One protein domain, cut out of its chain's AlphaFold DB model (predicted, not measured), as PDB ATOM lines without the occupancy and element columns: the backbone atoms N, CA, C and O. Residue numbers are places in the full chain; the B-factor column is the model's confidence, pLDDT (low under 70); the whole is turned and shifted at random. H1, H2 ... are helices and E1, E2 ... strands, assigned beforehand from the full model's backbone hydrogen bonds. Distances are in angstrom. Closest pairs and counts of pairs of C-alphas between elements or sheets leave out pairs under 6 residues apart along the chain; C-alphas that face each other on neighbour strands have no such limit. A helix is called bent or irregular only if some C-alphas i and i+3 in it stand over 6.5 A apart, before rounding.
ATOM      1  N   GLY A   2      76.976  -9.048  24.434       95.19
ATOM      2  CA  GLY A   2      77.899  -9.311  25.554       95.19
ATOM      3  C   GLY A   2      77.799 -10.711  26.175       95.19
ATOM      4  O   GLY A   2      78.827 -11.282  26.525       95.19
ATOM      5  N   GLY A   3      76.599 -11.302  26.222       96.94
ATOM      6  CA  GLY A   3      76.402 -12.657  26.750       96.94
ATOM      7  C   GLY A   3      77.185 -13.751  26.007       96.94
ATOM      8  O   GLY A   3      77.792 -14.610  26.650       96.94
ATOM      9  N   LYS A   4      77.278 -13.662  24.670       97.81
ATOM     10  CA  LYS A   4      78.069 -14.591  23.844       97.81
ATOM     11  C   LYS A   4      79.544 -14.501  24.228       97.81
ATOM     12  O   LYS A   4      80.168 -15.511  24.538       97.81
ATOM     13  N   PHE A   5      80.089 -13.286  24.288       97.19
ATOM     14  CA  PHE A   5      81.489 -13.069  24.658       97.19
ATOM     15  C   PHE A   5      81.798 -13.490  26.094       97.19
ATOM     16  O   PHE A   5      82.818 -14.137  26.312       97.19
ATOM     17  N   ALA A   6      80.925 -13.180  27.055       98.12
ATOM     18  CA  ALA A   6      81.092 -13.614  28.441       98.12
ATOM     19  C   ALA A   6      81.172 -15.145  28.537       98.12
ATOM     20  O   ALA A   6      82.082 -15.681  29.168       98.12
ATOM     21  N   THR A   7      80.291 -15.846  27.822       98.31
ATOM     22  CA  THR A   7      80.281 -17.314  27.769       98.31
ATOM     23  C   THR A   7      81.541 -17.876  27.090       98.31
ATOM     24  O   THR A   7      82.127 -18.844  27.573       98.31
ATOM     25  N   LEU A   8      82.026 -17.248  26.013       97.81
ATOM     26  CA  LEU A   8      83.274 -17.651  25.346       97.81
ATOM     27  C   LEU A   8      84.515 -17.407  26.217       97.81
ATOM     28  O   LEU A   8      85.434 -18.226  26.234       97.81
ATOM     29  N   ILE A   9      84.549 -16.307  26.972       97.69
ATOM     30  CA  ILE A   9      85.611 -16.034  27.949       97.69
ATOM     31  C   ILE A   9      85.566 -17.077  29.070       97.69
ATOM     32  O   ILE A   9      86.609 -17.615  29.437       97.69
ATOM     33  N   ALA A  10      84.377 -17.435  29.555       97.62
ATOM     34  CA  ALA A  10      84.218 -18.506  30.530       97.62
ATOM     35  C   ALA A  10      84.700 -19.861  29.978       97.62
ATOM     36  O   ALA A  10      85.412 -20.583  30.673       97.62
ATOM     37  N   ALA A  11      84.437 -20.184  28.708       97.56
ATOM     38  CA  ALA A  11      84.996 -21.380  28.071       97.56
ATOM     39  C   ALA A  11      86.535 -21.378  28.076       97.56
ATOM     40  O   ALA A  11      87.154 -22.383  28.427       97.56
ATOM     41  N   ARG A  12      87.167 -20.230  27.799       97.12
ATOM     42  CA  ARG A  12      88.628 -20.086  27.915       97.12
ATOM     43  C   ARG A  12      89.124 -20.253  29.352       97.12
ATOM     44  O   ARG A  12      90.190 -20.829  29.550       97.12
ATOM     45  N   ALA A  13      88.368 -19.773  30.339       95.88
ATOM     46  CA  ALA A  13      88.685 -19.971  31.750       95.88
ATOM     47  C   ALA A  13      88.663 -21.463  32.116       95.88
ATOM     48  O   ALA A  13      89.641 -21.958  32.669       95.88
ATOM     49  N   ARG A  14      87.612 -22.203  31.722       95.00
ATOM     50  CA  ARG A  14      87.531 -23.670  31.884       95.00
ATOM     51  C   ARG A  14      88.747 -24.357  31.271       95.00
ATOM     52  O   ARG A  14      89.304 -25.274  31.865       95.00
ATOM     53  N   ASP A  15      89.170 -23.907  30.094       95.00
ATOM     54  CA  ASP A  15      90.312 -24.488  29.385       95.00
ATOM     55  C   ASP A  15      91.672 -24.088  29.981       95.00
ATOM     56  O   ASP A  15      92.706 -24.571  29.526       95.00
ATOM     57  N   GLY A  16      91.670 -23.286  31.050       93.62
ATOM     58  CA  GLY A  16      92.852 -22.955  31.832       93.62
ATOM     59  C   GLY A  16      93.616 -21.745  31.317       93.62
ATOM     60  O   GLY A  16      94.782 -21.606  31.659       93.62
ATOM     61  N   ALA A  17      93.006 -20.859  30.525       93.25
ATOM     62  CA  ALA A  17      93.695 -19.670  30.032       93.25
ATOM     63  C   ALA A  17      94.192 -18.768  31.182       93.25
ATOM     64  O   ALA A  17      93.471 -18.490  32.147       93.25
ATOM     65  N   ALA A  18      95.429 -18.280  31.054       85.44
ATOM     66  CA  ALA A  18      96.038 -17.369  32.019       85.44
ATOM     67  C   ALA A  18      95.208 -16.082  32.207       85.44
ATOM     68  O   ALA A  18      94.590 -15.574  31.269       85.44
ATOM     69  N   GLY A  19      95.194 -15.559  33.436       87.94
ATOM     70  CA  GLY A  19      94.438 -14.356  33.809       87.94
ATOM     71  C   GLY A  19      92.938 -14.568  34.052       87.94
ATOM     72  O   GLY A  19      92.262 -13.626  34.449       87.94
ATOM     73  N   LEU A  20      92.411 -15.783  33.857       92.94
ATOM     74  CA  LEU A  20      90.995 -16.108  34.087       92.94
ATOM     75  C   LEU A  20      90.763 -17.062  35.273       92.94
ATOM     76  O   LEU A  20      89.637 -17.490  35.512       92.94
ATOM     77  N   SER A  21      91.810 -17.382  36.039       89.00
ATOM     78  CA  SER A  21      91.748 -18.316  37.176       89.00
ATOM     79  C   SER A  21      90.867 -17.846  38.338       89.00
ATOM     80  O   SER A  21      90.468 -18.667  39.153       89.00
ATOM     81  N   GLY A  22      90.560 -16.548  38.408       90.25
ATOM     82  CA  GLY A  22      89.676 -15.963  39.421       90.25
ATOM     83  C   GLY A  22      88.200 -15.914  39.026       90.25
ATOM     84  O   GLY A  22      87.415 -15.287  39.732       90.25
ATOM     85  N   LEU A  23      87.806 -16.498  37.888       94.19
ATOM     86  CA  LEU A  23      86.406 -16.500  37.467       94.19
ATOM     87  C   LEU A  23      85.575 -17.396  38.398       94.19
ATOM     88  O   LEU A  23      85.728 -18.612  38.363       94.19
ATOM     89  N   LEU A  24      84.678 -16.795  39.187       93.50
ATOM     90  CA  LEU A  24      83.811 -17.504  40.145       93.50
ATOM     91  C   LEU A  24      82.414 -17.824  39.604       93.50
ATOM     92  O   LEU A  24      81.753 -18.732  40.095       93.50
ATOM     93  N   GLY A  25      81.949 -17.083  38.604       95.44
ATOM     94  CA  GLY A  25      80.617 -17.239  38.035       95.44
ATOM     95  C   GLY A  25      80.388 -16.280  36.876       95.44
ATOM     96  O   GLY A  25      81.201 -15.390  36.622       95.44
ATOM     97  N   VAL A  26      79.280 -16.469  36.162       97.94
ATOM     98  CA  VAL A  26      78.914 -15.655  34.997       97.94
ATOM     99  C   VAL A  26      77.539 -15.037  35.208       97.94
ATOM    100  O   VAL A  26      76.602 -15.724  35.597       97.94
ATOM    101  N   VAL A  27      77.397 -13.744  34.917       98.50
ATOM    102  CA  VAL A  27      76.081 -13.102  34.841       98.50
ATOM    103  C   VAL A  27      75.789 -12.733  33.397       98.50
ATOM    104  O   VAL A  27      76.575 -12.033  32.758       98.50
ATOM    105  N   LEU A  28      74.653 -13.198  32.887       98.62
ATOM    106  CA  LEU A  28      74.131 -12.839  31.574       98.62
ATOM    107  C   LEU A  28      72.886 -11.975  31.774       98.62
ATOM    108  O   LEU A  28      71.957 -12.392  32.453       98.62
ATOM    109  N   VAL A  29      72.855 -10.786  31.177       98.25
ATOM    110  CA  VAL A  29      71.699  -9.876  31.215       98.25
ATOM    111  C   VAL A  29      71.207  -9.712  29.788       98.25
ATOM    112  O   VAL A  29      71.985  -9.241  28.956       98.25
ATOM    113  N   ALA A  30      69.982 -10.166  29.498       96.44
ATOM    114  CA  ALA A  30      69.425 -10.199  28.139       96.44
ATOM    115  C   ALA A  30      70.436 -10.784  27.120       96.44
ATOM    116  O   ALA A  30      70.750 -10.223  26.066       96.44
ATOM    117  N   GLY A  31      71.088 -11.883  27.516       96.50
ATOM    118  CA  GLY A  31      72.313 -12.347  26.879       96.50
ATOM    119  C   GLY A  31      72.072 -13.006  25.523       96.50
ATOM    120  O   GLY A  31      71.305 -13.959  25.421       96.50
ATOM    121  N   SER A  32      72.809 -12.576  24.494       96.81
ATOM    122  CA  SER A  32      72.948 -13.350  23.251       96.81
ATOM    123  C   SER A  32      73.583 -14.714  23.540       96.81
ATOM    124  O   SER A  32      74.578 -14.745  24.271       96.81
ATOM    125  N   PRO A  33      73.080 -15.814  22.956       96.88
ATOM    126  CA  PRO A  33      73.625 -17.147  23.180       96.88
ATOM    127  C   PRO A  33      74.938 -17.391  22.433       96.88
ATOM    128  O   PRO A  33      75.263 -16.635  21.518       96.88
ATOM    129  N   PRO A  34      75.685 -18.461  22.765       97.25
ATOM    130  CA  PRO A  34      76.762 -18.993  21.926       97.25
ATOM    131  C   PRO A  34      76.291 -19.478  20.551       97.25
ATOM    132  O   PRO A  34      77.060 -19.412  19.593       97.25
ATOM    133  N   SER A  35      75.038 -19.928  20.454       97.00
ATOM    134  CA  SER A  35      74.383 -20.309  19.203       97.00
ATOM    135  C   SER A  35      74.081 -19.086  18.315       97.00
ATOM    136  O   SER A  35      74.239 -17.933  18.745       97.00
ATOM    137  N   PRO A  36      73.583 -19.290  17.082       96.25
ATOM    138  CA  PRO A  36      72.985 -18.210  16.309       96.25
ATOM    139  C   PRO A  36      71.811 -17.574  17.070       96.25
ATOM    140  O   PRO A  36      71.042 -18.276  17.735       96.25
ATOM    141  N   GLU A  37      71.669 -16.250  16.979       93.38
ATOM    142  CA  GLU A  37      70.546 -15.532  17.588       93.38
ATOM    143  C   GLU A  37      69.228 -15.886  16.879       93.38
ATOM    144  O   GLU A  37      69.193 -15.910  15.642       93.38
ATOM    145  N   PRO A  38      68.132 -16.103  17.630       87.50
ATOM    146  CA  PRO A  38      66.811 -16.421  17.084       87.50
ATOM    147  C   PRO A  38      66.101 -15.177  16.507       87.50
ATOM    148  O   PRO A  38      64.949 -14.915  16.816       87.50
ATOM    149  N   MET A  39      66.796 -14.401  15.673       89.50
ATOM    150  CA  MET A  39      66.294 -13.163  15.072       89.50
ATOM    151  C   MET A  39      65.661 -13.419  13.697       89.50
ATOM    152  O   MET A  39      66.262 -14.096  12.856       89.50
ATOM    153  N   ASP A  40      64.500 -12.807  13.441       91.50
ATOM    154  CA  ASP A  40      63.837 -12.825  12.128       91.50
ATOM    155  C   ASP A  40      64.719 -12.227  11.014       91.50
ATOM    156  O   ASP A  40      65.337 -11.169  11.163       91.50
ATOM    157  N   GLU A  41      64.757 -12.893   9.859       93.06
ATOM    158  CA  GLU A  41      65.674 -12.523   8.778       93.06
ATOM    159  C   GLU A  41      65.239 -11.249   8.036       93.06
ATOM    160  O   GLU A  41      66.095 -10.512   7.543       93.06
ATOM    161  N   ASN A  42      63.940 -10.919   8.001       94.69
ATOM    162  CA  ASN A  42      63.488  -9.649   7.426       94.69
ATOM    163  C   ASN A  42      63.851  -8.484   8.348       94.69
ATOM    164  O   ASN A  42      64.333  -7.454   7.874       94.69
ATOM    165  N   ARG A  43      63.680  -8.662   9.667       92.88
ATOM    166  CA  ARG A  43      64.144  -7.698  10.676       92.88
ATOM    167  C   ARG A  43      65.650  -7.467  10.551       92.88
ATOM    168  O   ARG A  43      66.087  -6.318  10.510       92.88
ATOM    169  N   ARG A  44      66.438  -8.538  10.407       95.38
ATOM    170  CA  ARG A  44      67.890  -8.461  10.168       95.38
ATOM    171  C   ARG A  44      68.215  -7.667   8.900       95.38
ATOM    172  O   ARG A  44      69.068  -6.781   8.942       95.38
ATOM    173  N   ALA A  45      67.546  -7.975   7.789       96.06
ATOM    174  CA  ALA A  45      67.764  -7.309   6.508       96.06
ATOM    175  C   ALA A  45      67.457  -5.803   6.570       96.06
ATOM    176  O   ALA A  45      68.240  -5.014   6.045       96.06
ATOM    177  N   ASP A  46      66.380  -5.395   7.251       95.38
ATOM    178  CA  ASP A  46      66.093  -3.974   7.491       95.38
ATOM    179  C   ASP A  46      67.203  -3.331   8.335       95.38
ATOM    180  O   ASP A  46      67.803  -2.343   7.906       95.38
ATOM    181  N   MET A  47      67.551  -3.938   9.477       95.38
ATOM    182  CA  MET A  47      68.573  -3.420  10.396       95.38
ATOM    183  C   MET A  47      69.941  -3.228   9.733       95.38
ATOM    184  O   MET A  47      70.645  -2.271  10.056       95.38
ATOM    185  N   LEU A  48      70.324  -4.071   8.770       96.62
ATOM    186  CA  LEU A  48      71.586  -3.929   8.029       96.62
ATOM    187  C   LEU A  48      71.705  -2.604   7.255       96.62
ATOM    188  O   LEU A  48      72.825  -2.147   7.016       96.62
ATOM    189  N   THR A  49      70.578  -1.974   6.911       95.56
ATOM    190  CA  THR A  49      70.526  -0.713   6.147       95.56
ATOM    191  C   THR A  49      70.482   0.541   7.025       95.56
ATOM    192  O   THR A  49      70.555   1.664   6.528       95.56
ATOM    193  N   TRP A  50      70.359   0.397   8.349       95.44
ATOM    194  CA  TRP A  50      70.026   1.520   9.240       95.44
ATOM    195  C   TRP A  50      71.083   2.624   9.318       95.44
ATOM    196  O   TRP A  50      70.746   3.763   9.625       95.44
ATOM    197  N   PHE A  51      72.337   2.304   9.001       94.56
ATOM    198  CA  PHE A  51      73.450   3.257   8.983       94.56
ATOM    199  C   PHE A  51      73.807   3.742   7.565       94.56
ATOM    200  O   PHE A  51      74.841   4.386   7.386       94.56
ATOM    201  N   ASP A  52      72.991   3.429   6.551       93.50
ATOM    202  CA  ASP A  52      73.239   3.848   5.163       93.50
ATOM    203  C   ASP A  52      72.862   5.319   4.917       93.50
ATOM    204  O   ASP A  52      73.469   5.977   4.073       93.50
ATOM    205  N   ASP A  53      71.889   5.850   5.668       92.81
ATOM    206  CA  ASP A  53      71.427   7.242   5.592       92.81
ATOM    207  C   ASP A  53      71.669   7.971   6.928       92.81
ATOM    208  O   ASP A  53      70.876   7.826   7.865       92.81
ATOM    209  N   PRO A  54      72.729   8.798   7.029       89.81
ATOM    210  CA  PRO A  54      73.039   9.549   8.244       89.81
ATOM    211  C   PRO A  54      71.920  10.490   8.703       89.81
ATOM    212  O   PRO A  54      71.854  10.810   9.885       89.81
ATOM    213  N   THR A  55      71.033  10.935   7.805       94.94
ATOM    214  CA  THR A  55      69.951  11.869   8.165       94.94
ATOM    215  C   THR A  55      68.834  11.208   8.969       94.94
ATOM    216  O   THR A  55      68.057  11.905   9.614       94.94
ATOM    217  N   ARG A  56      68.768   9.872   8.965       95.69
ATOM    218  CA  ARG A  56      67.752   9.083   9.678       95.69
ATOM    219  C   ARG A  56      68.270   8.431  10.953       95.69
ATOM    220  O   ARG A  56      67.520   7.709  11.602       95.69
ATOM    221  N   ILE A  57      69.543   8.628  11.300       95.69
ATOM    222  CA  ILE A  57      70.180   7.832  12.352       95.69
ATOM    223  C   ILE A  57      69.531   8.031  13.724       95.69
ATOM    224  O   ILE A  57      69.376   7.067  14.470       95.69
ATOM    225  N   GLU A  58      69.096   9.254  14.033       96.56
ATOM    226  CA  GLU A  58      68.383   9.543  15.276       96.56
ATOM    227  C   GLU A  58      67.033   8.823  15.311       96.56
ATOM    228  O   GLU A  58      66.759   8.104  16.268       96.56
ATOM    229  N   ASP A  59      66.233   8.913  14.244       97.38
ATOM    230  CA  ASP A  59      64.946   8.213  14.146       97.38
ATOM    231  C   ASP A  59      65.107   6.691  14.279       97.38
ATOM    232  O   ASP A  59      64.330   6.042  14.982       97.38
ATOM    233  N   ARG A  60      66.148   6.116  13.656       97.19
ATOM    234  CA  ARG A  60      66.492   4.691  13.796       97.19
ATOM    235  C   ARG A  60      66.910   4.335  15.218       97.19
ATOM    236  O   ARG A  60      66.508   3.288  15.712       97.19
ATOM    237  N   GLY A  61      67.664   5.201  15.887       97.25
ATOM    238  CA  GLY A  61      68.041   5.010  17.284       97.25
ATOM    239  C   GLY A  61      66.834   5.027  18.215       97.25
ATOM    240  O   GLY A  61      66.699   4.134  19.048       97.25
ATOM    241  N   ARG A  62      65.905   5.971  18.022       97.88
ATOM    242  CA  ARG A  62      64.643   5.991  18.775       97.88
ATOM    243  C   ARG A  62      63.840   4.712  18.533       97.88
ATOM    244  O   ARG A  62      63.451   4.058  19.491       97.88
ATOM    245  N   GLN A  63      63.677   4.315  17.267       96.81
ATOM    246  CA  GLN A  63      63.012   3.061  16.895       96.81
ATOM    247  C   GLN A  63      63.668   1.846  17.572       96.81
ATOM    248  O   GLN A  63      62.966   0.951  18.034       96.81
ATOM    249  N   PHE A  64      65.003   1.802  17.631       96.31
ATOM    250  CA  PHE A  64      65.739   0.723  18.279       96.31
ATOM    251  C   PHE A  64      65.460   0.663  19.779       96.31
ATOM    252  O   PHE A  64      65.157  -0.409  20.289       96.31
ATOM    253  N   ILE A  65      65.554   1.794  20.479       97.50
ATOM    254  CA  ILE A  65      65.351   1.863  21.931       97.50
ATOM    255  C   ILE A  65      63.902   1.516  22.280       97.50
ATOM    256  O   ILE A  65      63.666   0.673  23.143       97.50
ATOM    257  N   ASP A  66      62.941   2.094  21.558       96.19
ATOM    258  CA  ASP A  66      61.514   1.836  21.763       96.19
ATOM    259  C   ASP A  66      61.187   0.344  21.546       96.19
ATOM    260  O   ASP A  66      60.418  -0.237  22.301       96.19
ATOM    261  N   ALA A  67      61.816  -0.314  20.564       94.81
ATOM    262  CA  ALA A  67      61.620  -1.744  20.296       94.81
ATOM    263  C   ALA A  67      62.341  -2.691  21.276       94.81
ATOM    264  O   ALA A  67      62.151  -3.902  21.187       94.81
ATOM    265  N   ASN A  68      63.205  -2.166  22.148       96.25
ATOM    266  CA  ASN A  68      64.015  -2.937  23.098       96.25
ATOM    267  C   ASN A  68      63.709  -2.571  24.561       96.25
ATOM    268  O   ASN A  68      64.453  -2.967  25.457       96.25
ATOM    269  N   THR A  69      62.630  -1.822  24.804       97.44
ATOM    270  CA  THR A  69      62.135  -1.465  26.140       97.44
ATOM    271  C   THR A  69      60.658  -1.818  26.274       97.44
ATOM    272  O   THR A  69      59.917  -1.775  25.295       97.44
ATOM    273  N   ALA A  70      60.219  -2.172  27.479       96.62
ATOM    274  CA  ALA A  70      58.834  -2.535  27.760       96.62
ATOM    275  C   ALA A  70      57.944  -1.289  27.888       96.62
ATOM    276  O   ALA A  70      56.949  -1.143  27.179       96.62
ATOM    277  N   ALA A  71      58.314  -0.367  28.781       93.69
ATOM    278  CA  ALA A  71      57.547   0.851  29.072       93.69
ATOM    279  C   ALA A  71      58.239   2.150  28.607       93.69
ATOM    280  O   ALA A  71      57.713   3.244  28.830       93.69
ATOM    281  N   GLY A  72      59.404   2.040  27.962       92.62
ATOM    282  CA  GLY A  72      60.277   3.168  27.642       92.62
ATOM    283  C   GLY A  72      61.221   3.548  28.788       92.62
ATOM    284  O   GLY A  72      61.103   3.073  29.917       92.62
ATOM    285  N   LEU A  73      62.191   4.413  28.487       96.62
ATOM    286  CA  LEU A  73      63.226   4.840  29.434       96.62
ATOM    287  C   LEU A  73      62.942   6.234  30.016       96.62
ATOM    288  O   LEU A  73      62.390   7.091  29.319       96.62
ATOM    289  N   PRO A  74      63.401   6.528  31.249       95.00
ATOM    290  CA  PRO A  74      63.505   7.904  31.727       95.00
ATOM    291  C   PRO A  74      64.309   8.765  30.745       95.00
ATOM    292  O   PRO A  74      65.314   8.300  30.209       95.00
ATOM    293  N   GLN A  75      63.921  10.031  30.554       95.69
ATOM    294  CA  GLN A  75      64.480  10.893  29.497       95.69
ATOM    295  C   GLN A  75      66.017  10.914  29.471       95.69
ATOM    296  O   GLN A  75      66.612  10.742  28.417       95.69
ATOM    297  N   ALA A  76      66.666  11.047  30.631       96.12
ATOM    298  CA  ALA A  76      68.128  11.064  30.703       96.12
ATOM    299  C   ALA A  76      68.772   9.741  30.239       96.12
ATOM    300  O   ALA A  76      69.807   9.758  29.577       96.12
ATOM    301  N   ALA A  77      68.161   8.596  30.563       96.06
ATOM    302  CA  ALA A  77      68.630   7.287  30.114       96.06
ATOM    303  C   ALA A  77      68.352   7.075  28.618       96.06
ATOM    304  O   ALA A  77      69.199   6.527  27.915       96.06
ATOM    305  N   PHE A  78      67.210   7.561  28.122       97.94
ATOM    306  CA  PHE A  78      66.885   7.559  26.698       97.94
ATOM    307  C   PHE A  78      67.892   8.380  25.886       97.94
ATOM    308  O   PHE A  78      68.438   7.885  24.904       97.94
ATOM    309  N   ASP A  79      68.185   9.610  26.319       97.88
ATOM    310  CA  ASP A  79      69.132  10.506  25.649       97.88
ATOM    311  C   ASP A  79      70.535   9.888  25.600       97.88
ATOM    312  O   ASP A  79      71.204   9.937  24.566       97.88
ATOM    313  N   GLN A  80      70.963   9.245  26.693       97.56
ATOM    314  CA  GLN A  80      72.231   8.521  26.735       97.56
ATOM    315  C   GLN A  80      72.236   7.323  25.775       97.56
ATOM    316  O   GLN A  80      73.176   7.178  24.997       97.56
ATOM    317  N   ALA A  81      71.184   6.498  25.779       97.25
ATOM    318  CA  ALA A  81      71.068   5.353  24.876       97.25
ATOM    319  C   ALA A  81      71.052   5.787  23.400       97.25
ATOM    320  O   ALA A  81      71.687   5.150  22.558       97.25
ATOM    321  N   LEU A  82      70.391   6.903  23.080       98.06
ATOM    322  CA  LEU A  82      70.368   7.470  21.734       98.06
ATOM    323  C   LEU A  82      71.749   8.006  21.328       98.06
ATOM    324  O   LEU A  82      72.217   7.758  20.214       98.06
ATOM    325  N   ALA A  83      72.441   8.694  22.238       97.81
ATOM    326  CA  ALA A  83      73.813   9.141  22.017       97.81
ATOM    327  C   ALA A  83      74.780   7.959  21.817       97.81
ATOM    328  O   ALA A  83      75.700   8.046  21.007       97.81
ATOM    329  N   ASP A  84      74.584   6.849  22.526       96.50
ATOM    330  CA  ASP A  84      75.391   5.638  22.358       96.50
ATOM    331  C   ASP A  84      75.095   4.957  21.016       96.50
ATOM    332  O   ASP A  84      76.023   4.630  20.273       96.50
ATOM    333  N   PHE A  85      73.815   4.833  20.649       96.75
ATOM    334  CA  PHE A  85      73.395   4.280  19.363       96.75
ATOM    335  C   PHE A  85      73.993   5.067  18.188       96.75
ATOM    336  O   PHE A  85      74.608   4.478  17.301       96.75
ATOM    337  N   THR A  86      73.883   6.396  18.205       96.38
ATOM    338  CA  THR A  86      74.376   7.269  17.121       96.38
ATOM    339  C   THR A  86      75.900   7.247  16.959       96.38
ATOM    340  O   THR A  86      76.397   7.506  15.864       96.38
ATOM    341  N   ARG A  87      76.657   6.885  18.006       95.44
ATOM    342  CA  ARG A  87      78.119   6.681  17.941       95.44
ATOM    343  C   ARG A  87      78.532   5.276  17.496       95.44
ATOM    344  O   ARG A  87      79.730   5.006  17.385       95.44
ATOM    345  N   THR A  88      77.583   4.373  17.257       95.44
ATOM    346  CA  THR A  88      77.880   3.002  16.832       95.44
ATOM    347  C   THR A  88      78.636   3.003  15.507       95.44
ATOM    348  O   THR A  88      78.248   3.668  14.549       95.44
ATOM    349  N   SER A  89      79.712   2.216  15.425       95.62
ATOM    350  CA  SER A  89      80.422   2.002  14.164       95.62
ATOM    351  C   SER A  89      79.520   1.250  13.174       95.62
ATOM    352  O   SER A  89      79.146   0.107  13.460       95.62
ATOM    353  N   PRO A  90      79.236   1.804  11.976       95.31
ATOM    354  CA  PRO A  90      78.456   1.104  10.955       95.31
ATOM    355  C   PRO A  90      79.080  -0.233  10.544       95.31
ATOM    356  O   PRO A  90      78.373  -1.176  10.193       95.31
ATOM    357  N   GLN A  91      80.414  -0.335  10.586       96.50
ATOM    358  CA  GLN A  91      81.115  -1.586  10.303       96.50
ATOM    359  C   GLN A  91      80.853  -2.627  11.396       96.50
ATOM    360  O   GLN A  91      80.579  -3.776  11.068       96.50
ATOM    361  N   ALA A  92      80.901  -2.235  12.672       95.50
ATOM    362  CA  ALA A  92      80.639  -3.146  13.786       95.50
ATOM    363  C   ALA A  92      79.175  -3.609  13.808       95.50
ATOM    364  O   ALA A  92      78.913  -4.792  14.002       95.50
ATOM    365  N   TRP A  93      78.233  -2.698  13.540       96.25
ATOM    366  CA  TRP A  93      76.808  -3.018  13.420       96.25
ATOM    367  C   TRP A  93      76.552  -4.073  12.339       96.25
ATOM    368  O   TRP A  93      75.948  -5.113  12.607       96.25
ATOM    369  N   ARG A  94      77.079  -3.845  11.127       96.81
ATOM    370  CA  ARG A  94      76.963  -4.814  10.028       96.81
ATOM    371  C   ARG A  94      77.688  -6.118  10.345       96.81
ATOM    372  O   ARG A  94      77.108  -7.173  10.127       96.81
ATOM    373  N   GLY A  95      78.902  -6.057  10.894       97.06
ATOM    374  CA  GLY A  95      79.676  -7.243  11.272       97.06
ATOM    375  C   GLY A  95      78.942  -8.126  12.284       97.06
ATOM    376  O   GLY A  95      78.878  -9.340  12.114       97.06
ATOM    377  N   TRP A  96      78.300  -7.535  13.297       96.69
ATOM    378  CA  TRP A  96      77.482  -8.309  14.231       96.69
ATOM    379  C   TRP A  96      76.265  -8.942  13.553       96.69
ATOM    380  O   TRP A  96      76.047 -10.142  13.684       96.69
ATOM    381  N   LEU A  97      75.467  -8.163  12.817       96.38
ATOM    382  CA  LEU A  97      74.221  -8.662  12.224       96.38
ATOM    383  C   LEU A  97      74.452  -9.687  11.107       96.38
ATOM    384  O   LEU A  97      73.677 -10.639  10.984       96.38
ATOM    385  N   ALA A  98      75.488  -9.486  10.292       95.81
ATOM    386  CA  ALA A  98      75.794 -10.331   9.144       95.81
ATOM    387  C   ALA A  98      76.614 -11.571   9.512       95.81
ATOM    388  O   ALA A  98      76.475 -12.586   8.836       95.81
ATOM    389  N   GLU A  99      77.443 -11.509  10.559       95.62
ATOM    390  CA  GLU A  99      78.392 -12.577  10.897       95.62
ATOM    391  C   GLU A  99      78.269 -12.988  12.370       95.62
ATOM    392  O   GLU A  99      77.798 -14.087  12.654       95.62
ATOM    393  N   GLY A 100      78.598 -12.107  13.321       95.62
ATOM    394  CA  GLY A 100      78.748 -12.481  14.738       95.62
ATOM    395  C   GLY A 100      77.496 -13.078  15.402       95.62
ATOM    396  O   GLY A 100      77.584 -14.044  16.166       95.62
ATOM    397  N   SER A 101      76.303 -12.572  15.082       95.56
ATOM    398  CA  SER A 101      75.033 -13.128  15.575       95.56
ATOM    399  C   SER A 101      74.657 -14.456  14.914       95.56
ATOM    400  O   SER A 101      73.750 -15.131  15.390       95.56
ATOM    401  N   ARG A 102      75.334 -14.847  13.826       96.19
ATOM    402  CA  ARG A 102      75.122 -16.108  13.095       96.19
ATOM    403  C   ARG A 102      76.134 -17.187  13.446       96.19
ATOM    404  O   ARG A 102      75.908 -18.341  13.102       96.19
ATOM    405  N   GLU A 103      77.251 -16.820  14.063       96.81
ATOM    406  CA  GLU A 103      78.252 -17.789  14.489       96.81
ATOM    407  C   GLU A 103      77.668 -18.737  15.533       96.81
ATOM    408  O   GLU A 103      77.010 -18.295  16.483       96.81
ATOM    409  N   ASP A 104      77.960 -20.023  15.366       97.81
ATOM    410  CA  ASP A 104      77.604 -21.067  16.315       97.81
ATOM    411  C   ASP A 104      78.857 -21.562  17.036       97.81
ATOM    412  O   ASP A 104      79.731 -22.195  16.444       97.81
ATOM    413  N   TRP A 105      78.932 -21.256  18.328       97.69
ATOM    414  CA  TRP A 105      80.003 -21.698  19.216       97.69
ATOM    415  C   TRP A 105      79.528 -22.748  20.225       97.69
ATOM    416  O   TRP A 105      80.269 -23.075  21.155       97.69
ATOM    417  N   SER A 106      78.306 -23.263  20.074       96.94
ATOM    418  CA  SER A 106      77.642 -24.091  21.086       96.94
ATOM    419  C   SER A 106      78.463 -25.332  21.445       96.94
ATOM    420  O   SER A 106      78.692 -25.594  22.626       96.94
ATOM    421  N   ASP A 107      78.984 -26.040  20.439       96.50
ATOM    422  CA  ASP A 107      79.783 -27.257  20.629       96.50
ATOM    423  C   ASP A 107      81.139 -26.975  21.289       96.50
ATOM    424  O   ASP A 107      81.588 -27.726  22.156       96.50
ATOM    425  N   GLN A 108      81.794 -25.874  20.909       96.00
ATOM    426  CA  GLN A 108      83.090 -25.489  21.473       96.00
ATOM    427  C   GLN A 108      82.960 -25.014  22.927       96.00
ATOM    428  O   GLN A 108      83.812 -25.317  23.771       96.00
ATOM    429  N   VAL A 109      81.892 -24.269  23.228       97.00
ATOM    430  CA  VAL A 109      81.564 -23.860  24.595       97.00
ATOM    431  C   VAL A 109      81.199 -25.081  25.428       97.00
ATOM    432  O   VAL A 109      81.713 -25.217  26.535       97.00
ATOM    433  N   GLY A 110      80.376 -25.995  24.912       95.75
ATOM    434  CA  GLY A 110      79.920 -27.170  25.649       95.75
ATOM    435  C   GLY A 110      79.228 -26.789  26.960       95.75
ATOM    436  O   GLY A 110      78.484 -25.809  27.010       95.75
ATOM    437  N   VAL A 111      79.487 -27.556  28.021       94.69
ATOM    438  CA  VAL A 111      78.966 -27.283  29.369       94.69
ATOM    439  C   VAL A 111      80.086 -26.756  30.263       94.69
ATOM    440  O   VAL A 111      81.135 -27.390  30.422       94.69
ATOM    441  N   LEU A 112      79.859 -25.588  30.851       95.81
ATOM    442  CA  LEU A 112      80.785 -24.863  31.703       95.81
ATOM    443  C   LEU A 112      80.566 -25.206  33.183       95.81
ATOM    444  O   LEU A 112      79.418 -25.335  33.615       95.81
ATOM    445  N   PRO A 113      81.645 -25.327  33.980       92.31
ATOM    446  CA  PRO A 113      81.546 -25.662  35.400       92.31
ATOM    447  C   PRO A 113      81.110 -24.478  36.276       92.31
ATOM    448  O   PRO A 113      80.731 -24.686  37.423       92.31
ATOM    449  N   PHE A 114      81.170 -23.250  35.754       93.88
ATOM    450  CA  PHE A 114      80.869 -22.037  36.510       93.88
ATOM    451  C   PHE A 114      79.365 -21.922  36.800       93.88
ATOM    452  O   PHE A 114      78.560 -22.139  35.885       93.88
ATOM    453  N   PRO A 115      78.972 -21.514  38.017       94.88
ATOM    454  CA  PRO A 115      77.620 -21.049  38.281       94.88
ATOM    455  C   PRO A 115      77.276 -19.860  37.381       94.88
ATOM    456  O   PRO A 115      78.112 -18.975  37.164       94.88
ATOM    457  N   ALA A 116      76.037 -19.806  36.902       97.56
ATOM    458  CA  ALA A 116      75.541 -18.671  36.140       97.56
ATOM    459  C   ALA A 116      74.234 -18.105  36.690       97.56
ATOM    460  O   ALA A 116      73.322 -18.849  37.042       97.56
ATOM    461  N   LEU A 117      74.130 -16.780  36.686       98.62
ATOM    462  CA  LEU A 117      72.870 -16.061  36.819       98.62
ATOM    463  C   LEU A 117      72.483 -15.522  35.441       98.62
ATOM    464  O   LEU A 117      73.217 -14.742  34.839       98.62
ATOM    465  N   ILE A 118      71.327 -15.937  34.938       98.75
ATOM    466  CA  ILE A 118      70.809 -15.520  33.638       98.75
ATOM    467  C   ILE A 118      69.553 -14.692  33.884       98.75
ATOM    468  O   ILE A 118      68.557 -15.194  34.394       98.75
ATOM    469  N   ILE A 119      69.614 -13.413  33.540       98.69
ATOM    470  CA  ILE A 119      68.561 -12.434  33.785       98.69
ATOM    471  C   ILE A 119      67.882 -12.117  32.454       98.69
ATOM    472  O   ILE A 119      68.518 -11.586  31.540       98.69
ATOM    473  N   ALA A 120      66.598 -12.450  32.355       98.31
ATOM    474  CA  ALA A 120      65.761 -12.217  31.184       98.31
ATOM    475  C   ALA A 120      64.745 -11.103  31.465       98.31
ATOM    476  O   ALA A 120      64.166 -11.062  32.551       98.31
ATOM    477  N   GLY A 121      64.494 -10.232  30.491       98.12
ATOM    478  CA  GLY A 121      63.325  -9.357  30.522       98.12
ATOM    479  C   GLY A 121      62.085 -10.165  30.149       98.12
ATOM    480  O   GLY A 121      62.140 -10.980  29.226       98.12
ATOM    481  N   ALA A 122      60.975  -9.972  30.860       97.06
ATOM    482  CA  ALA A 122      59.714 -10.641  30.529       97.06
ATOM    483  C   ALA A 122      59.215 -10.290  29.114       97.06
ATOM    484  O   ALA A 122      58.585 -11.123  28.469       97.06
ATOM    485  N   GLU A 123      59.545  -9.090  28.629       96.69
ATOM    486  CA  GLU A 123      59.087  -8.544  27.348       96.69
ATOM    487  C   GLU A 123      60.205  -8.519  26.280       96.69
ATOM    488  O   GLU A 123      60.111  -7.800  25.287       96.69
ATOM    489  N   ASP A 124      61.288  -9.289  26.462       95.00
ATOM    490  CA  ASP A 124      62.491  -9.272  25.603       95.00
ATOM    491  C   ASP A 124      62.360 -10.105  24.306       95.00
ATOM    492  O   ASP A 124      63.335 -10.643  23.784       95.00
ATOM    493  N   GLY A 125      61.139 -10.249  23.784       91.38
ATOM    494  CA  GLY A 125      60.842 -10.879  22.491       91.38
ATOM    495  C   GLY A 125      61.660 -12.145  22.183       91.38
ATOM    496  O   GLY A 125      61.469 -13.191  22.793       91.38
ATOM    497  N   ASP A 126      62.581 -12.043  21.218       89.75
ATOM    498  CA  ASP A 126      63.402 -13.161  20.725       89.75
ATOM    499  C   ASP A 126      64.374 -13.735  21.787       89.75
ATOM    500  O   ASP A 126      64.867 -14.858  21.639       89.75
ATOM    501  N   LEU A 127      64.665 -12.979  22.853       92.88
ATOM    502  CA  LEU A 127      65.599 -13.318  23.935       92.88
ATOM    503  C   LEU A 127      64.931 -13.367  25.324       92.88
ATOM    504  O   LEU A 127      65.623 -13.257  26.338       92.88
ATOM    505  N   ASP A 128      63.617 -13.607  25.356       93.44
ATOM    506  CA  ASP A 128      62.801 -13.804  26.560       93.44
ATOM    507  C   ASP A 128      63.234 -14.997  27.450       93.44
ATOM    508  O   ASP A 128      64.192 -15.723  27.170       93.44
ATOM    509  N   ASP A 129      62.503 -15.243  28.546       96.31
ATOM    510  CA  ASP A 129      62.758 -16.364  29.473       96.31
ATOM    511  C   ASP A 129      62.877 -17.721  28.760       96.31
ATOM    512  O   ASP A 129      63.808 -18.496  29.010       96.31
ATOM    513  N   ALA A 130      61.957 -18.013  27.839       96.19
ATOM    514  CA  ALA A 130      61.931 -19.284  27.132       96.19
ATOM    515  C   ALA A 130      63.149 -19.435  26.211       96.19
ATOM    516  O   ALA A 130      63.704 -20.534  26.088       96.19
ATOM    517  N   ALA A 131      63.589 -18.349  25.571       95.12
ATOM    518  CA  ALA A 131      64.829 -18.319  24.816       95.12
ATOM    519  C   ALA A 131      66.039 -18.523  25.736       95.12
ATOM    520  O   ALA A 131      66.794 -19.470  25.517       95.12
ATOM    521  N   GLN A 132      66.196 -17.739  26.805       97.50
ATOM    522  CA  GLN A 132      67.342 -17.840  27.720       97.50
ATOM    523  C   GLN A 132      67.514 -19.253  28.302       97.50
ATOM    524  O   GLN A 132      68.620 -19.805  28.289       97.50
ATOM    525  N   ARG A 133      66.414 -19.891  28.731       97.56
ATOM    526  CA  ARG A 133      66.413 -21.287  29.210       97.56
ATOM    527  C   ARG A 133      66.813 -22.295  28.137       97.56
ATOM    528  O   ARG A 133      67.395 -23.325  28.457       97.56
ATOM    529  N   ARG A 134      66.482 -22.025  26.875       96.62
ATOM    530  CA  ARG A 134      66.762 -22.924  25.751       96.62
ATOM    531  C   ARG A 134      68.185 -22.776  25.221       96.62
ATOM    532  O   ARG A 134      68.782 -23.786  24.870       96.62
ATOM    533  N   VAL A 135      68.699 -21.549  25.115       95.94
ATOM    534  CA  VAL A 135      69.929 -21.262  24.353       95.94
ATOM    535  C   VAL A 135      71.120 -20.807  25.198       95.94
ATOM    536  O   VAL A 135      72.244 -20.874  24.715       95.94
ATOM    537  N   ASN A 136      70.920 -20.384  26.451       97.75
ATOM    538  CA  ASN A 136      72.022 -20.021  27.355       97.75
ATOM    539  C   ASN A 136      72.167 -20.998  28.522       97.75
ATOM    540  O   ASN A 136      73.264 -21.494  28.766       97.75
ATOM    541  N   ALA A 137      71.074 -21.310  29.224       97.31
ATOM    542  CA  ALA A 137      71.112 -22.154  30.421       97.31
ATOM    543  C   ALA A 137      71.808 -23.522  30.231       97.31
ATOM    544  O   ALA A 137      72.573 -23.902  31.121       97.31
ATOM    545  N   PRO A 138      71.655 -24.242  29.094       96.06
ATOM    546  CA  PRO A 138      72.299 -25.546  28.904       96.06
ATOM    547  C   PRO A 138      73.832 -25.505  28.860       96.06
ATOM    548  O   PRO A 138      74.474 -26.541  29.025       96.06
ATOM    549  N   HIS A 139      74.432 -24.328  28.654       97.31
ATOM    550  CA  HIS A 139      75.884 -24.160  28.649       97.31
ATOM    551  C   HIS A 139      76.497 -24.089  30.046       97.31
ATOM    552  O   HIS A 139      77.716 -24.016  30.159       97.31
ATOM    553  N   TYR A 140      75.700 -24.131  31.110       96.00
ATOM    554  CA  TYR A 140      76.176 -24.037  32.487       96.00
ATOM    555  C   TYR A 140      75.668 -25.229  33.283       96.00
ATOM    556  O   TYR A 140      74.475 -25.527  33.258       96.00
ATOM    557  N   ARG A 141      76.553 -25.906  34.026       90.94
ATOM    558  CA  ARG A 141      76.129 -27.037  34.872       90.94
ATOM    559  C   ARG A 141      75.126 -26.610  35.946       90.94
ATOM    560  O   ARG A 141      74.250 -27.387  36.310       90.94
ATOM    561  N   ALA A 142      75.267 -25.385  36.448       91.25
ATOM    562  CA  ALA A 142      74.339 -24.762  37.380       91.25
ATOM    563  C   ALA A 142      73.993 -23.358  36.877       91.25
ATOM    564  O   ALA A 142      74.864 -22.490  36.805       91.25
ATOM    565  N   SER A 143      72.725 -23.137  36.530       94.75
ATOM    566  CA  SER A 143      72.220 -21.820  36.147       94.75
ATOM    567  C   SER A 143      70.917 -21.487  36.863       94.75
ATOM    568  O   SER A 143      69.987 -22.293  36.905       94.75
ATOM    569  N   ASP A 144      70.853 -20.271  37.395       96.31
ATOM    570  CA  ASP A 144      69.636 -19.661  37.912       96.31
ATOM    571  C   ASP A 144      69.106 -18.704  36.837       96.31
ATOM    572  O   ASP A 144      69.769 -17.726  36.491       96.31
ATOM    573  N   VAL A 145      67.927 -18.990  36.274       98.12
ATOM    574  CA  VAL A 145      67.278 -18.102  35.295       98.12
ATOM    575  C   VAL A 145      66.192 -17.291  35.990       98.12
ATOM    576  O   VAL A 145      65.186 -17.855  36.434       98.12
ATOM    577  N   VAL A 146      66.397 -15.976  36.062       98.44
ATOM    578  CA  VAL A 146      65.505 -15.011  36.709       98.44
ATOM    579  C   VAL A 146      64.858 -14.116  35.661       98.44
ATOM    580  O   VAL A 146      65.542 -13.537  34.819       98.44
ATOM    581  N   VAL A 147      63.540 -13.961  35.756       98.38
ATOM    582  CA  VAL A 147      62.768 -13.065  34.891       98.38
ATOM    583  C   VAL A 147      62.506 -11.751  35.618       98.38
ATOM    584  O   VAL A 147      62.041 -11.750  36.761       98.38
ATOM    585  N   VAL A 148      62.803 -10.635  34.959       98.25
ATOM    586  CA  VAL A 148      62.475  -9.286  35.420       98.25
ATOM    587  C   VAL A 148      61.145  -8.883  34.775       98.25
ATOM    588  O   VAL A 148      61.106  -8.698  33.555       98.25
ATOM    589  N   PRO A 149      60.044  -8.799  35.550       97.12
ATOM    590  CA  PRO A 149      58.753  -8.360  35.022       97.12
ATOM    591  C   PRO A 149      58.845  -6.903  34.574       97.12
ATOM    592  O   PRO A 149      59.643  -6.163  35.135       97.12
ATOM    593  N   ASP A 150      58.026  -6.488  33.607       96.38
ATOM    594  CA  ASP A 150      57.964  -5.097  33.124       96.38
ATOM    595  C   ASP A 150      59.311  -4.545  32.596       96.38
ATOM    596  O   ASP A 150      59.595  -3.351  32.703       96.38
ATOM    597  N   ALA A 151      60.166  -5.416  32.055       97.75
ATOM    598  CA  ALA A 151      61.415  -5.058  31.381       97.75
ATOM    599  C   ALA A 151      61.581  -5.878  30.095       97.75
ATOM    600  O   ALA A 151      61.156  -7.037  30.038       97.75
ATOM    601  N   ALA A 152      62.225  -5.289  29.090       97.50
ATOM    602  CA  ALA A 152      62.607  -5.955  27.849       97.50
ATOM    603  C   ALA A 152      64.139  -6.127  27.799       97.50
ATOM    604  O   ALA A 152      64.735  -6.638  28.749       97.50
ATOM    605  N   HIS A 153      64.787  -5.733  26.699       97.06
ATOM    606  CA  HIS A 153      66.210  -5.984  26.454       97.06
ATOM    607  C   HIS A 153      67.135  -5.092  27.295       97.06
ATOM    608  O   HIS A 153      68.238  -5.492  27.673       97.06
ATOM    609  N   LEU A 154      66.712  -3.858  27.593       97.12
ATOM    610  CA  LEU A 154      67.540  -2.842  28.251       97.12
ATOM    611  C   LEU A 154      67.364  -2.841  29.776       97.12
ATOM    612  O   LEU A 154      67.315  -1.782  30.402       97.12
ATOM    613  N   ILE A 155      67.340  -4.029  30.390       97.38
ATOM    614  CA  ILE A 155      67.195  -4.234  31.846       97.38
ATOM    615  C   ILE A 155      68.077  -3.287  32.685       97.38
ATOM    616  O   ILE A 155      67.558  -2.722  33.651       97.38
ATOM    617  N   PRO A 156      69.370  -3.044  32.358       96.19
ATOM    618  CA  PRO A 156      70.199  -2.125  33.141       96.19
ATOM    619  C   PRO A 156      69.683  -0.678  33.181       96.19
ATOM    620  O   PRO A 156      69.964   0.036  34.138       96.19
ATOM    621  N   GLN A 157      68.955  -0.236  32.154       96.50
ATOM    622  CA  GLN A 157      68.370   1.102  32.057       96.50
ATOM    623  C   GLN A 157      66.900   1.129  32.499       96.50
ATOM    624  O   GLN A 157      66.453   2.142  33.034       96.50
ATOM    625  N   GLU A 158      66.159   0.041  32.286       97.00
ATOM    626  CA  GLU A 158      64.747  -0.075  32.659       97.00
ATOM    627  C   GLU A 158      64.569  -0.290  34.166       97.00
ATOM    628  O   GLU A 158      63.732   0.359  34.790       97.00
ATOM    629  N   GLN A 159      65.366  -1.183  34.764       97.06
ATOM    630  CA  GLN A 159      65.250  -1.566  36.176       97.06
ATOM    631  C   GLN A 159      66.623  -1.750  36.849       97.06
ATOM    632  O   GLN A 159      66.960  -2.853  37.301       97.06
ATOM    633  N   PRO A 160      67.424  -0.672  36.967       96.50
ATOM    634  CA  PRO A 160      68.772  -0.733  37.534       96.50
ATOM    635  C   PRO A 160      68.798  -1.289  38.962       96.50
ATOM    636  O   PRO A 160      69.627  -2.142  39.266       96.50
ATOM    637  N   ASP A 161      67.866  -0.877  39.828       97.81
ATOM    638  CA  ASP A 161      67.840  -1.322  41.228       97.81
ATOM    639  C   ASP A 161      67.557  -2.825  41.349       97.81
ATOM    640  O   ASP A 161      68.168  -3.517  42.168       97.81
ATOM    641  N   ARG A 162      66.672  -3.361  40.492       97.94
ATOM    642  CA  ARG A 162      66.383  -4.799  40.465       97.94
ATOM    643  C   ARG A 162      67.596  -5.590  39.992       97.94
ATOM    644  O   ARG A 162      67.924  -6.604  40.608       97.94
ATOM    645  N   LEU A 163      68.265  -5.121  38.939       98.31
ATOM    646  CA  LEU A 163      69.500  -5.730  38.448       98.31
ATOM    647  C   LEU A 163      70.587  -5.726  39.530       98.31
ATOM    648  O   LEU A 163      71.188  -6.765  39.787       98.31
ATOM    649  N   VAL A 164      70.814  -4.592  40.197       98.50
ATOM    650  CA  VAL A 164      71.807  -4.478  41.276       98.50
ATOM    651  C   VAL A 164      71.498  -5.448  42.415       98.50
ATOM    652  O   VAL A 164      72.405  -6.145  42.862       98.50
ATOM    653  N   GLY A 165      70.237  -5.552  42.846       98.62
ATOM    654  CA  GLY A 165      69.835  -6.518  43.872       98.62
ATOM    655  C   GLY A 165      70.185  -7.959  43.490       98.62
ATOM    656  O   GLY A 165      70.823  -8.663  44.267       98.62
ATOM    657  N   LEU A 166      69.867  -8.362  42.256       98.56
ATOM    658  CA  LEU A 166      70.193  -9.695  41.735       98.56
ATOM    659  C   LEU A 166      71.704  -9.958  41.669       98.56
ATOM    660  O   LEU A 166      72.157 -11.058  41.986       98.56
ATOM    661  N   LEU A 167      72.492  -8.955  41.275       98.19
ATOM    662  CA  LEU A 167      73.950  -9.064  41.242       98.19
ATOM    663  C   LEU A 167      74.532  -9.254  42.645       98.19
ATOM    664  O   LEU A 167      75.403 -10.101  42.825       98.19
ATOM    665  N   LEU A 168      74.054  -8.491  43.630       97.88
ATOM    666  CA  LEU A 168      74.527  -8.589  45.011       97.88
ATOM    667  C   LEU A 168      74.182  -9.947  45.631       97.88
ATOM    668  O   LEU A 168      75.067 -10.574  46.208       97.88
ATOM    669  N   GLU A 169      72.952 -10.435  45.436       97.38
ATOM    670  CA  GLU A 169      72.527 -11.773  45.878       97.38
ATOM    671  C   GLU A 169      73.421 -12.875  45.283       97.38
ATOM    672  O   GLU A 169      73.850 -13.800  45.977       97.38
ATOM    673  N   PHE A 170      73.754 -12.768  43.993       96.88
ATOM    674  CA  PHE A 170      74.619 -13.742  43.330       96.88
ATOM    675  C   PHE A 170      76.073 -13.663  43.803       96.88
ATOM    676  O   PHE A 170      76.694 -14.698  44.045       96.88
ATOM    677  N   ILE A 171      76.618 -12.458  43.988       95.56
ATOM    678  CA  ILE A 171      77.973 -12.262  44.527       95.56
ATOM    679  C   ILE A 171      78.075 -12.831  45.947       95.56
ATOM    680  O   ILE A 171      79.046 -13.519  46.254       95.56
ATOM    681  N   GLU A 172      77.072 -12.595  46.797       94.88
ATOM    682  CA  GLU A 172      77.024 -13.143  48.156       94.88
ATOM    683  C   GLU A 172      77.019 -14.677  48.139       94.88
ATOM    684  O   GLU A 172      77.827 -15.304  48.828       94.88
ATOM    685  N   LYS A 173      76.193 -15.286  47.276       91.81
ATOM    686  CA  LYS A 173      76.156 -16.745  47.075       91.81
ATOM    687  C   LYS A 173      77.530 -17.309  46.687       91.81
ATOM    688  O   LYS A 173      77.928 -18.351  47.205       91.81
ATOM    689  N   LEU A 174      78.260 -16.623  45.805       91.25
ATOM    690  CA  LEU A 174      79.585 -17.051  45.341       91.25
ATOM    691  C   LEU A 174      80.711 -16.800  46.353       91.25
ATOM    692  O   LEU A 174      81.725 -17.494  46.306       91.25
ATOM    693  N   GLY A 175      80.556 -15.829  47.258       87.25
ATOM    694  CA  GLY A 175      81.625 -15.385  48.160       87.25
ATOM    695  C   GLY A 175      82.207 -16.500  49.034       87.25
ATOM    696  O   GLY A 175      83.411 -16.526  49.269       87.25
ATOM    697  N   SER A 176      81.379 -17.468  49.438       81.12
ATOM    698  CA  SER A 176      81.807 -18.650  50.208       81.12
ATOM    699  C   SER A 176      82.789 -19.561  49.460       81.12
ATOM    700  O   SER A 176      83.548 -20.298  50.083       81.12
ATOM    701  N   SER A 177      82.783 -19.504  48.127       84.56
ATOM    702  CA  SER A 177      83.638 -20.307  47.253       84.56
ATOM    703  C   SER A 177      84.851 -19.523  46.745       84.56
ATOM    704  O   SER A 177      85.648 -20.065  45.995       84.56
TER     705      SER A 177
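AT A GLANCE: This is residues 2 to 177 of the 373 residues of an uncharacterized protein of Brevundimonas sp. Leaf280 (UniProt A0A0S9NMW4). A small three-stranded parallel sheet, E1, E2 and E3, lies between helices, with H1 and H7 over one face and H9 over the other; beyond it a second, looser lobe of four helices, H2 to H5, reaches away from the sheet. In that lobe H3 packs on H4, while H2 and H5 run near each other in opposite directions. The printed part has 176 residues, with nine named helices and three named strands in the order H1 E1 H2 H3 H4 H5 H6 E2 H7 E3 H8 H9, and its class is mixed, helices and strands. The sheet's order is E1, E2, E3. The whole is compact by its radius of gyration of the C-alphas, 16.9 A, yet elongated in outline, spanning 52 by 33 by 30 A.

IN THESE COORDINATES: Find C-alpha 2 at (77.899, -9.311, 25.554); from there H1, residues 2 to 14, runs 18.4 A. E1 is residues 26 to 29, beginning at C-alpha 26, (78.914, -15.655, 34.997). Then read four helices in turn: H2, residues 41 to 47; H3, residues 54 to 66, 19.4 A long; H4, residues 75 to 86, 16.3 A; and H5, residues 90 to 100, 14.1 A. H3 is irregular, with C-alphas 55 and 58 lying 7.6 A apart. H5 is neither bent nor irregular, but only just: C-alphas 97 and 100 are 6.4 A apart. The short H6, residues 106 to 109, leads to E2, residues 112 to 121, 23.4 A long, which bends by 72 degrees at residue 115. After H7, residues 129 to 135, look for E3, residues 140 to 148, 20.3 A. H8, residues 155 to 158, comes before H9, residues 160 to 175, which runs 22.2 A to C-alpha 175 at (81.625, -15.385, 48.160).

HOW THE PARTS SIT: Begin at the sheet, where E1 and E3 are edge strands and E2 is the inner one. E1 and E2 are parallel at 16 degrees, with N 28 and O 117 2.9 A apart, within hydrogen-bond range. E2 and E3 are parallel at 14 degrees, with N 118 and O 144 2.8 A apart, also in range. Two strand-helix-strand units, parallel neighbour strands with helices between them along the chain, are E1, H2 to H6, E2, and E2, H7, E3; the crossover of the second is right-handed. H1 is on the sheet at a height of 8.5 A, over E1 and E2; the closest C-alphas of H1 and E1 are those of Gly 3 and Leu 28, 5.3 A. H7 is on the same face at a height of 9.2 A. H9 is on the opposite face, over E2, at a height of 9.8 A; Leu 117 and Phe 170 have the closest C-alphas of E2 and H9, 7.1 A. H8 only grazes the sheet with residues 155 to 158. H1, with residues 7 to 11 alone, only just touches H6, with 3 pairs of C-alphas within 8 A, the closest being those of Ala 11 and Val 109, 5.5 A. Farther out, H3 and H4 touch at a steep tilt of 48 degrees, opposite ways; the closest C-alphas, of Gly 61 and Leu 82, are 5.6 A apart. H2 and H5 are close but not clearly touching, at a shallow tilt of 13 degrees, opposite ways; the closest C-alphas, of Arg 44 and Leu 97, are 6.7 A apart. H2, H3, H4 and H5 are not on the sheet. Every O i to N i+4 pair is within hydrogen-bond range in H1, H2, H4, H5, H7 and H9, against 7 of 9 in H3; H6 and H8 are too short for such a pair.

THE WHOLE: Look for the two C-alphas farthest apart at Thr 55 and Ser 176, 53.3 A. The printed part has no cut. The long links are H1 to E1 and E1 to H2, with 11 residues in each. The mean pLDDT of the printed part is 95.7, and no printed residue is under 70.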